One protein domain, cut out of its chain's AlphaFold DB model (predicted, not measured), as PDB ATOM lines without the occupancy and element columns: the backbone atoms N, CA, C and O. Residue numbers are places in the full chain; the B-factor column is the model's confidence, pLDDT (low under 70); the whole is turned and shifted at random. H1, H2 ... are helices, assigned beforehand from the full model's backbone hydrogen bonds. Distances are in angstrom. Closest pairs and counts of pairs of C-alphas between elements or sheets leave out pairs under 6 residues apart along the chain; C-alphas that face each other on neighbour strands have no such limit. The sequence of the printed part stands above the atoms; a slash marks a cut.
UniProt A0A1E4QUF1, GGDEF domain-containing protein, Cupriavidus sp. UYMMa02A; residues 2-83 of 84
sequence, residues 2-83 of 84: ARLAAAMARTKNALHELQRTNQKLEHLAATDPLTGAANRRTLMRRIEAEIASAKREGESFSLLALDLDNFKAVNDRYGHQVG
ATOM      1  N   ALA A   2     -47.709  24.747  47.945       78.50
ATOM      2  CA  ALA A   2     -48.458  24.616  46.676       78.50
ATOM      3  C   ALA A   2     -47.682  25.017  45.398       78.50
ATOM      4  O   ALA A   2     -47.755  24.338  44.376       78.50
ATOM      5  N   ARG A   3     -46.881  26.091  45.455       86.94
ATOM      6  CA  ARG A   3     -46.090  26.571  44.304       86.94
ATOM      7  C   ARG A   3     -44.965  25.601  43.903       86.94
ATOM      8  O   ARG A   3     -44.686  25.462  42.718       86.94
ATOM      9  N   LEU A   4     -44.375  24.906  44.882       88.75
ATOM     10  CA  LEU A   4     -43.353  23.877  44.662       88.75
ATOM     11  C   LEU A   4     -43.965  22.628  44.016       88.75
ATOM     12  O   LEU A   4     -43.441  22.143  43.020       88.75
ATOM     13  N   ALA A   5     -45.123  22.174  44.508       90.31
ATOM     14  CA  ALA A   5     -45.849  21.047  43.922       90.31
ATOM     15  C   ALA A   5     -46.265  21.319  42.461       90.31
ATOM     16  O   ALA A   5     -46.070  20.475  41.589       90.31
ATOM     17  N   ALA A   6     -46.756  22.528  42.165       91.50
ATOM     18  CA  ALA A   6     -47.098  22.934  40.801       91.50
ATOM     19  C   ALA A   6     -45.872  23.067  39.875       91.50
ATOM     20  O   ALA A   6     -45.982  22.869  38.664       91.50
ATOM     21  N   ALA A   7     -44.702  23.433  40.408       92.75
ATOM     22  CA  ALA A   7     -43.454  23.431  39.644       92.75
ATOM     23  C   ALA A   7     -42.992  21.994  39.343       92.75
ATOM     24  O   ALA A   7     -42.734  21.670  38.188       92.75
ATOM     25  N   MET A   8     -42.999  21.110  40.346       94.62
ATOM     26  CA  MET A   8     -42.642  19.694  40.192       94.62
ATOM     27  C   MET A   8     -43.546  18.963  39.191       94.62
ATOM     28  O   MET A   8     -43.051  18.209  38.356       94.62
ATOM     29  N   ALA A   9     -44.860  19.215  39.223       95.31
ATOM     30  CA  ALA A   9     -45.802  18.632  38.268       95.31
ATOM     31  C   ALA A   9     -45.511  19.065  36.819       95.31
ATOM     32  O   ALA A   9     -45.553  18.241  35.909       95.31
ATOM     33  N   ARG A  10     -45.153  20.339  36.606       95.62
ATOM     34  CA  ARG A  10     -44.762  20.853  35.284       95.62
ATOM     35  C   ARG A  10     -43.479  20.209  34.775       95.62
ATOM     36  O   ARG A  10     -43.461  19.746  33.640       95.62
ATOM     37  N   THR A  11     -42.449  20.112  35.615       96.69
ATOM     38  CA  THR A  11     -41.191  19.445  35.248       96.69
ATOM     39  C   THR A  11     -41.414  17.974  34.911       96.69
ATOM     40  O   THR A  11     -40.880  17.489  33.919       96.69
ATOM     41  N   LYS A  12     -42.241  17.264  35.691       97.00
ATOM     42  CA  LYS A  12     -42.581  15.860  35.422       97.00
ATOM     43  C   LYS A  12     -43.282  15.693  34.073       97.00
ATOM     44  O   LYS A  12     -42.919  14.806  33.306       97.00
ATOM     45  N   ASN A  13     -44.252  16.553  33.769       97.44
ATOM     46  CA  ASN A  13     -44.960  16.510  32.491       97.44
ATOM     47  C   ASN A  13     -44.022  16.810  31.315       97.44
ATOM     48  O   ASN A  13     -44.026  16.062  30.343       97.44
ATOM     49  N   ALA A  14     -43.174  17.835  31.439       96.81
ATOM     50  CA  ALA A  14     -42.179  18.166  30.423       96.81
ATOM     51  C   ALA A  14     -41.179  17.019  30.202       96.81
ATOM     52  O   ALA A  14     -40.839  16.708  29.064       96.81
ATOM     53  N   LEU A  15     -40.746  16.342  31.272       98.00
ATOM     54  CA  LEU A  15     -39.875  15.172  31.169       98.00
ATOM     55  C   LEU A  15     -40.557  14.027  30.411       98.00
ATOM     56  O   LEU A  15     -39.950  13.438  29.522       98.00
ATOM     57  N   HIS A  16     -41.821  13.735  30.725       98.00
ATOM     58  CA  HIS A  16     -42.580  12.708  30.010       98.00
ATOM     59  C   HIS A  16     -42.759  13.049  28.524       98.00
ATOM     60  O   HIS A  16     -42.673  12.167  27.670       98.00
ATOM     61  N   GLU A  17     -43.012  14.314  28.197       97.56
ATOM     62  CA  GLU A  17     -43.153  14.774  26.814       97.56
ATOM     63  C   GLU A  17     -41.830  14.682  26.042       97.56
ATOM     64  O   GLU A  17     -41.805  14.188  24.911       97.56
ATOM     65  N   LEU A  18     -40.720  15.056  26.683       98.06
ATOM     66  CA  LEU A  18     -39.379  14.885  26.133       98.06
ATOM     67  C   LEU A  18     -39.073  13.409  25.861       98.06
ATOM     68  O   LEU A  18     -38.612  13.068  24.776       98.06
ATOM     69  N   GLN A  19     -39.382  12.519  26.809       98.12
ATOM     70  CA  GLN A  19     -39.187  11.076  26.644       98.12
ATOM     71  C   GLN A  19     -40.001  10.518  25.473       98.12
ATOM     72  O   GLN A  19     -39.457   9.788  24.648       98.12
ATOM     73  N   ARG A  20     -41.281  10.894  25.353       97.62
ATOM     74  CA  ARG A  20     -42.133  10.475  24.226       97.62
ATOM     75  C   ARG A  20     -41.593  10.966  22.888       97.62
ATOM     76  O   ARG A  20     -41.580  10.218  21.913       97.62
ATOM     77  N   THR A  21     -41.142  12.215  22.843       97.62
ATOM     78  CA  THR A  21     -40.579  12.808  21.629       97.62
ATOM     79  C   THR A  21     -39.283  12.108  21.236       97.62
ATOM     80  O   THR A  21     -39.135  11.728  20.077       97.62
ATOM     81  N   ASN A  22     -38.395  11.842  22.196       97.94
ATOM     82  CA  ASN A  22     -37.166  11.091  21.952       97.94
ATOM     83  C   ASN A  22     -37.450   9.677  21.447       97.94
ATOM     84  O   ASN A  22     -36.874   9.290  20.443       97.94
ATOM     85  N   GLN A  23     -38.387   8.943  22.051       96.56
ATOM     86  CA  GLN A  23     -38.770   7.608  21.569       96.56
ATOM     87  C   GLN A  23     -39.280   7.642  20.124       96.56
ATOM     88  O   GLN A  23     -38.941   6.781  19.311       96.56
ATOM     89  N   LYS A  24     -40.074   8.660  19.774       95.50
ATOM     90  CA  LYS A  24     -40.554   8.844  18.402       95.50
ATOM     91  C   LYS A  24     -39.405   9.153  17.440       95.50
ATOM     92  O   LYS A  24     -39.362   8.591  16.350       95.50
ATOM     93  N   LEU A  25     -38.478  10.023  17.837       96.12
ATOM     94  CA  LEU A  25     -37.296  10.355  17.041       96.12
ATOM     95  C   LEU A  25     -36.372   9.149  16.871       96.12
ATOM     96  O   LEU A  25     -35.889   8.917  15.769       96.12
ATOM     97  N   GLU A  26     -36.167   8.358  17.920       94.81
ATOM     98  CA  GLU A  26     -35.401   7.112  17.870       94.81
ATOM     99  C   GLU A  26     -36.031   6.116  16.902       94.81
ATOM    100  O   GLU A  26     -35.321   5.543  16.077       94.81
ATOM    101  N   HIS A  27     -37.357   5.954  16.949       93.06
ATOM    102  CA  HIS A  27     -38.073   5.095  16.012       93.06
ATOM    103  C   HIS A  27     -37.882   5.565  14.566       93.06
ATOM    104  O   HIS A  27     -37.392   4.797  13.744       93.06
ATOM    105  N   LEU A  28     -38.163   6.841  14.276       93.69
ATOM    106  CA  LEU A  28     -37.993   7.428  12.938       93.69
ATOM    107  C   LEU A  28     -36.540   7.365  12.445       93.69
ATOM    108  O   LEU A  28     -36.279   7.201  11.258       93.69
ATOM    109  N   ALA A  29     -35.574   7.480  13.355       95.31
ATOM    110  CA  ALA A  29     -34.159   7.344  13.046       95.31
ATOM    111  C   ALA A  29     -33.752   5.885  12.777       95.31
ATOM    112  O   ALA A  29     -32.712   5.649  12.146       95.31
ATOM    113  N   ALA A  30     -34.516   4.910  13.270       97.12
ATOM    114  CA  ALA A  30     -34.185   3.494  13.207       97.12
ATOM    115  C   ALA A  30     -34.894   2.729  12.083       97.12
ATOM    116  O   ALA A  30     -34.373   1.684  11.679       97.12
ATOM    117  N   THR A  31     -36.023   3.229  11.581       97.81
ATOM    118  CA  THR A  31     -36.859   2.554  10.580       97.81
ATOM    119  C   THR A  31     -36.785   3.206   9.203       97.81
ATOM    120  O   THR A  31     -36.394   4.364   9.055       97.81
ATOM    121  N   ASP A  32     -37.069   2.410   8.179       97.38
ATOM    122  CA  ASP A  32     -37.374   2.872   6.834       97.38
ATOM    123  C   ASP A  32     -38.867   3.252   6.779       97.38
ATOM    124  O   ASP A  32     -39.707   2.437   7.169       97.38
ATOM    125  N   PRO A  33     -39.225   4.480   6.367       94.31
ATOM    126  CA  PRO A  33     -40.603   4.961   6.451       94.31
ATOM    127  C   PRO A  33     -41.548   4.298   5.445       94.31
ATOM    128  O   PRO A  33     -42.755   4.322   5.669       94.31
ATOM    129  N   LEU A  34     -41.017   3.733   4.360       94.94
ATOM    130  CA  LEU A  34     -41.812   3.108   3.309       94.94
ATOM    131  C   LEU A  34     -42.248   1.697   3.716       94.94
ATOM    132  O   LEU A  34     -43.422   1.352   3.661       94.94
ATOM    133  N   THR A  35     -41.295   0.902   4.197       95.38
ATOM    134  CA  THR A  35     -41.505  -0.519   4.511       95.38
ATOM    135  C   THR A  35     -41.769  -0.792   5.993       95.38
ATOM    136  O   THR A  35     -42.208  -1.881   6.359       95.38
ATOM    137  N   GLY A  36     -41.448   0.156   6.881       95.69
ATOM    138  CA  GLY A  36     -41.457  -0.034   8.335       95.69
ATOM    139  C   GLY A  36     -40.323  -0.928   8.861       95.69
ATOM    140  O   GLY A  36     -40.201  -1.117  10.076       95.69
ATOM    141  N   ALA A  37     -39.476  -1.471   7.981       96.81
ATOM    142  CA  ALA A  37     -38.342  -2.303   8.358       96.81
ATOM    143  C   ALA A  37     -37.255  -1.485   9.073       96.81
ATOM    144  O   ALA A  37     -37.215  -0.256   9.013       96.81
ATOM    145  N   ALA A  38     -36.323  -2.163   9.749       97.50
ATOM    146  CA  ALA A  38     -35.123  -1.500  10.247       97.50
ATOM    147  C   ALA A  38     -34.319  -0.942   9.064       97.50
ATOM    148  O   ALA A  38     -33.979  -1.677   8.139       97.50
ATOM    149  N   ASN A  39     -33.971   0.341   9.110       97.44
ATOM    150  CA  ASN A  39     -33.172   0.931   8.043       97.44
ATOM    151  C   ASN A  39     -31.739   0.380   8.042       97.44
ATOM    152  O   ASN A  39     -31.266  -0.226   9.012       97.44
ATOM    153  N   ARG A  40     -31.007   0.658   6.957       96.62
ATOM    154  CA  ARG A  40     -29.628   0.185   6.758       96.62
ATOM    155  C   ARG A  40     -28.719   0.471   7.955       96.62
ATOM    156  O   ARG A  40     -27.954  -0.398   8.361       96.62
ATOM    157  N   ARG A  41     -28.809   1.664   8.552       96.06
ATOM    158  CA  ARG A  41     -27.985   2.045   9.711       96.06
ATOM    159  C   ARG A  41     -28.274   1.161  10.925       96.06
ATOM    160  O   ARG A  41     -27.346   0.758  11.621       96.06
ATOM    161  N   THR A  42     -29.544   0.873  11.196       97.56
ATOM    162  CA  THR A  42     -29.938  -0.022  12.290       97.56
ATOM    163  C   THR A  42     -29.532  -1.464  12.015       97.56
ATOM    164  O   THR A  42     -29.028  -2.116  12.926       97.56
ATOM    165  N   LEU A  43     -29.696  -1.943  10.778       97.50
ATOM    166  CA  LEU A  43     -29.266  -3.282  10.378       97.50
ATOM    167  C   LEU A  43     -27.761  -3.482  10.604       97.50
ATOM    168  O   LEU A  43     -27.378  -4.436  11.273       97.50
ATOM    169  N   MET A  44     -26.918  -2.563  10.124       97.44
ATOM    170  CA  MET A  44     -25.458  -2.676  10.275       97.44
ATOM    171  C   MET A  44     -25.032  -2.733  11.744       97.44
ATOM    172  O   MET A  44     -24.262  -3.607  12.130       97.44
ATOM    173  N   ARG A  45     -25.617  -1.878  12.593       97.25
ATOM    174  CA  ARG A  45     -25.345  -1.883  14.038       97.25
ATOM    175  C   ARG A  45     -25.712  -3.216  14.698       97.25
ATOM    176  O   ARG A  45     -25.012  -3.672  15.595       97.25
ATOM    177  N   ARG A  46     -26.823  -3.833  14.275       96.62
ATOM    178  CA  ARG A  46     -27.241  -5.153  14.774       96.62
ATOM    179  C   ARG A  46     -26.284  -6.248  14.317       96.62
ATOM    180  O   ARG A  46     -25.909  -7.071  15.136       96.62
ATOM    181  N   ILE A  47     -25.847  -6.215  13.059       97.50
ATOM    182  CA  ILE A  47     -24.864  -7.170  12.527       97.50
ATOM    183  C   ILE A  47     -23.544  -7.079  13.303       97.50
ATOM    184  O   ILE A  47     -22.995  -8.104  13.687       97.50
ATOM    185  N   GLU A  48     -23.046  -5.875  13.588       97.44
ATOM    186  CA  GLU A  48     -21.826  -5.687  14.388       97.44
ATOM    187  C   GLU A  48     -21.956  -6.279  15.800       97.44
ATOM    188  O   GLU A  48     -21.038  -6.951  16.279       97.44
ATOM    189  N   ALA A  49     -23.106  -6.070  16.450       96.81
ATOM    190  CA  ALA A  49     -23.397  -6.654  17.755       96.81
ATOM    191  C   ALA A  49     -23.472  -8.190  17.695       96.81
ATOM    192  O   ALA A  49     -22.886  -8.862  18.544       96.81
ATOM    193  N   GLU A  50     -24.123  -8.736  16.667       97.19
ATOM    194  CA  GLU A  50     -24.266 -10.181  16.468       97.19
ATOM    195  C   GLU A  50     -22.910 -10.849  16.213       97.19
ATOM    196  O   GLU A  50     -22.593 -11.867  16.818       97.19
ATOM    197  N   ILE A  51     -22.039 -10.223  15.411       97.12
ATOM    198  CA  ILE A  51     -20.657 -10.682  15.204       97.12
ATOM    199  C   ILE A  51     -19.899 -10.753  16.534       97.12
ATOM    200  O   ILE A  51     -19.147 -11.700  16.770       97.12
ATOM    201  N   ALA A  52     -20.054  -9.748  17.399       97.25
ATOM    202  CA  ALA A  52     -19.384  -9.721  18.695       97.25
ATOM    203  C   ALA A  52     -19.923 -10.797  19.656       97.25
ATOM    204  O   ALA A  52     -19.137 -11.405  20.386       97.25
ATOM    205  N   SER A  53     -21.237 -11.049  19.649       96.75
ATOM    206  CA  SER A  53     -21.875 -12.109  20.442       96.75
ATOM    207  C   SER A  53     -21.470 -13.499  19.952       96.75
ATOM    208  O   SER A  53     -20.909 -14.260  20.738       96.75
ATOM    209  N   ALA A  54     -21.578 -13.766  18.649       97.38
ATOM    210  CA  ALA A  54     -21.146 -15.010  18.016       97.38
ATOM    211  C   ALA A  54     -19.681 -15.352  18.345       97.38
ATOM    212  O   ALA A  54     -19.368 -16.470  18.752       97.38
ATOM    213  N   LYS A  55     -18.772 -14.365  18.280       96.31
ATOM    214  CA  LYS A  55     -17.360 -14.548  18.673       96.31
ATOM    215  C   LYS A  55     -17.173 -14.896  20.148       96.31
ATOM    216  O   LYS A  55     -16.265 -15.654  20.474       96.31
ATOM    217  N   ARG A  56     -17.969 -14.300  21.040       97.19
ATOM    218  CA  ARG A  56     -17.896 -14.552  22.489       97.19
ATOM    219  C   ARG A  56     -18.453 -15.920  22.867       97.19
ATOM    220  O   ARG A  56     -17.932 -16.540  23.785       97.19
ATOM    221  N   GLU A  57     -19.523 -16.337  22.205       97.06
ATOM    222  CA  GLU A  57     -20.311 -17.517  22.574       97.06
ATOM    223  C   GLU A  57     -19.918 -18.754  21.750       97.06
ATOM    224  O   GLU A  57     -20.282 -19.872  22.098       97.06
ATOM    225  N   GLY A  58     -19.097 -18.574  20.708       95.94
ATOM    226  CA  GLY A  58     -18.691 -19.652  19.803       95.94
ATOM    227  C   GLY A  58     -19.815 -20.092  18.865       95.94
ATOM    228  O   GLY A  58     -19.742 -21.171  18.283       95.94
ATOM    229  N   GLU A  59     -20.850 -19.266  18.726       95.56
ATOM    230  CA  GLU A  59     -22.005 -19.528  17.879       95.56
ATOM    231  C   GLU A  59     -21.818 -18.938  16.477       95.56
ATOM    232  O   GLU A  59     -20.907 -18.154  16.206       95.56
ATOM    233  N   SER A  60     -22.697 -19.331  15.558       94.88
ATOM    234  CA  SER A  60     -22.728 -18.813  14.191       94.88
ATOM    235  C   SER A  60     -24.087 -18.199  13.898       94.88
ATOM    236  O   SER A  60     -25.105 -18.694  14.375       94.88
ATOM    237  N   PHE A  61     -24.105 -17.159  13.069       95.94
ATOM    238  CA  PHE A  61     -25.330 -16.559  12.556       95.94
ATOM    239  C   PHE A  61     -25.286 -16.523  11.026       95.94
ATOM    240  O   PHE A  61     -24.222 -16.611  10.412       95.94
ATOM    241  N   SER A  62     -26.457 -16.407  10.406       96.12
ATOM    242  CA  SER A  62     -26.606 -16.311   8.952       96.12
ATOM    243  C   SER A  62     -27.195 -14.962   8.557       96.12
ATOM    244  O   SER A  62     -27.924 -14.339   9.329       96.12
ATOM    245  N   LEU A  63     -26.899 -14.522   7.336       96.38
ATOM    246  CA  LEU A  63     -27.468 -13.319   6.734       96.38
ATOM    247  C   LEU A  63     -28.170 -13.682   5.430       96.38
ATOM    248  O   LEU A  63     -27.635 -14.442   4.626       96.38
ATOM    249  N   LEU A  64     -29.346 -13.097   5.221       96.81
ATOM    250  CA  LEU A  64     -30.092 -13.186   3.973       96.81
ATOM    251  C   LEU A  64     -30.177 -11.791   3.350       96.81
ATOM    252  O   LEU A  64     -30.644 -10.852   3.994       96.81
ATOM    253  N   ALA A  65     -29.726 -11.673   2.104       95.31
ATOM    254  CA  ALA A  65     -29.911 -10.490   1.279       95.31
ATOM    255  C   ALA A  65     -30.947 -10.808   0.198       95.31
ATOM    256  O   ALA A  65     -30.854 -11.840  -0.463       95.31
ATOM    257  N   LEU A  66     -31.935  -9.931   0.055       95.75
ATOM    258  CA  LEU A  66     -33.023 -10.041  -0.911       95.75
ATOM    259  C   LEU A  66     -32.994  -8.797  -1.795       95.75
ATOM    260  O   LEU A  66     -32.767  -7.699  -1.286       95.75
ATOM    261  N   ASP A  67     -33.236  -8.980  -3.085       95.56
ATOM    262  CA  ASP A  67     -33.386  -7.900  -4.055       95.56
ATOM    263  C   ASP A  67     -34.616  -8.169  -4.930       95.56
ATOM    264  O   ASP A  67     -35.039  -9.318  -5.081       95.56
ATOM    265  N   LEU A  68     -35.218  -7.107  -5.463       95.06
ATOM    266  CA  LEU A  68     -36.362  -7.215  -6.365       95.06
ATOM    267  C   LEU A  68     -35.878  -7.240  -7.816       95.06
ATOM    268  O   LEU A  68     -35.490  -6.213  -8.381       95.06
ATOM    269  N   ASP A  69     -35.966  -8.409  -8.445       95.62
ATOM    270  CA  ASP A  69     -35.567  -8.585  -9.840       95.62
ATOM    271  C   ASP A  69     -36.359  -7.666 -10.782       95.62
ATOM    272  O   ASP A  69     -37.587  -7.564 -10.717       95.62
ATOM    273  N   ASN A  70     -35.655  -7.017 -11.715       93.69
ATOM    274  CA  ASN A  70     -36.236  -6.136 -12.737       93.69
ATOM    275  C   ASN A  70     -37.113  -4.992 -12.186       93.69
ATOM    276  O   ASN A  70     -37.933  -4.438 -12.922       93.69
ATOM    277  N   PHE A  71     -36.924  -4.581 -10.929       95.50
ATOM    278  CA  PHE A  71     -37.758  -3.561 -10.285       95.50
ATOM    279  C   PHE A  71     -37.779  -2.217 -11.033       95.50
ATOM    280  O   PHE A  71     -38.809  -1.544 -11.109       95.50
ATOM    281  N   LYS A  72     -36.678  -1.857 -11.706       93.56
ATOM    282  CA  LYS A  72     -36.638  -0.680 -12.585       93.56
ATOM    283  C   LYS A  72     -37.683  -0.738 -13.705       93.56
ATOM    284  O   LYS A  72     -38.325   0.269 -13.969       93.56
ATOM    285  N   ALA A  73     -37.890  -1.895 -14.338       95.56
ATOM    286  CA  ALA A  73     -38.864  -2.037 -15.420       95.56
ATOM    287  C   ALA A  73     -40.310  -1.862 -14.924       95.56
ATOM    288  O   ALA A  73     -41.154  -1.348 -15.655       95.56
ATOM    289  N   VAL A  74     -40.590  -2.257 -13.676       95.00
ATOM    290  CA  VAL A  74     -41.879  -2.002 -13.018       95.00
ATOM    291  C   VAL A  74     -42.070  -0.497 -12.822       95.00
ATOM    292  O   VAL A  74     -43.064   0.049 -13.297       95.00
ATOM    293  N   ASN A  75     -41.089   0.186 -12.225       95.50
ATOM    294  CA  ASN A  75     -41.139   1.638 -12.024       95.50
ATOM    295  C   ASN A  75     -41.261   2.418 -13.336       95.50
ATOM    296  O   ASN A  75     -42.069   3.336 -13.433       95.50
ATOM    297  N   ASP A  76     -40.505   2.027 -14.360       96.25
ATOM    298  CA  ASP A  76     -40.522   2.691 -15.663       96.25
ATOM    299  C   ASP A  76     -41.879   2.499 -16.380       96.25
ATOM    300  O   ASP A  76     -42.311   3.376 -17.128       96.25
ATOM    301  N   ARG A  77     -42.580   1.374 -16.148       96.62
ATOM    302  CA  ARG A  77     -43.876   1.060 -16.784       96.62
ATOM    303  C   ARG A  77     -45.087   1.609 -16.033       96.62
ATOM    304  O   ARG A  77     -46.063   1.993 -16.674       96.62
ATOM    305  N   TYR A  78     -45.056   1.584 -14.704       95.12
ATOM    306  CA  TYR A  78     -46.217   1.883 -13.855       95.12
ATOM    307  C   TYR A  78     -46.051   3.162 -13.021       95.12
ATOM    308  O   TYR A  78     -47.013   3.618 -12.409       95.12
ATOM    309  N   GLY A  79     -44.866   3.778 -13.054       93.56
ATOM    310  CA  GLY A  79     -44.512   4.950 -12.260       93.56
ATOM    311  C   GLY A  79     -43.978   4.584 -10.873       93.56
ATOM    312  O   GLY A  79     -44.322   3.549 -10.308       93.56
ATOM    313  N   HIS A  80     -43.151   5.468 -10.307       91.62
ATOM    314  CA  HIS A  80     -42.476   5.246  -9.020       91.62
ATOM    315  C   HIS A  80     -43.432   5.009  -7.847       91.62
ATOM    316  O   HIS A  80     -43.163   4.147  -7.027       91.62
ATOM    317  N   GLN A  81     -44.585   5.685  -7.812       92.19
ATOM    318  CA  GLN A  81     -45.579   5.508  -6.744       92.19
ATOM    319  C   GLN A  81     -46.123   4.070  -6.648       92.19
ATOM    320  O   GLN A  81     -46.673   3.695  -5.622       92.19
ATOM    321  N   VAL A  82     -46.034   3.285  -7.728       89.88
ATOM    322  CA  VAL A  82     -46.465   1.879  -7.735       89.88
ATOM    323  C   VAL A  82     -45.367   0.950  -7.220       89.88
ATOM    324  O   VAL A  82     -45.680  -0.126  -6.717       89.88
ATOM    325  N   GLY A  83     -44.096   1.319  -7.393       87.00
ATOM    326  CA  GLY A  83     -42.983   0.542  -6.858       87.00
ATOM    327  C   GLY A  83     -42.644   0.874  -5.410       87.00
ATOM    328  O   GLY A  83     -42.135  -0.008  -4.724       87.00
TER     329      GLY A  83
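What this domain is: This is residues 2 to 83 of the 84 residues of the protein "GGDEF domain-containing protein" of Cupriavidus sp. UYMMa02A (UniProt A0A1E4QUF1). What is the shape? Two long helices, H1 and H2, make an open L with its corner near Ala 30 and Thr 42, and residues 58 to 70 fold back from H2 to a small head of H3 and H4. Residues 2 to 26 of H1 stick out. What is printed? 82 residues are printed, all helix in class, with four named helices, H1 to H4 in order, and no named strand. The whole is extended and flat, with a radius of gyration of the C-alphas of 21.9 A and spans of 68 by 47 by 11 A.

How they stand to each other: What comes first? H1, residues 2 to 30, and H2, residues 40 to 57, are close but not clearly touching, about perpendicular at 88 degrees; their closest C-alphas, of Ala 30 and Thr 42, are 5.6 A apart. What follows? H3, residues 71 to 78, touches H4, residues 80 to 83, with closest C-alphas of Asn 75 and Gly 83 at 5.6 A; both are apart from H1 and H2. Every O i to N i+4 pair is within hydrogen-bond range in H1, H2 and H3; H4 is too short for one.

Where its parts are: Where does H1 begin? C-alpha 2 is at (-48.458, 24.616, 46.676), and H1 is 42.1 A long; H2 is 25.5 A. Where does H4 end? C-alpha 83 is at (-42.983, 0.542, -6.858).

The domain as a whole: How large is it? The two C-alphas farthest apart, of Ala 2 and Ala 73, are 68.3 A apart. Any cut or low confidence? The printed part has no cut, H2 to H3 is a long link, and no printed residue is under 70 in pLDDT.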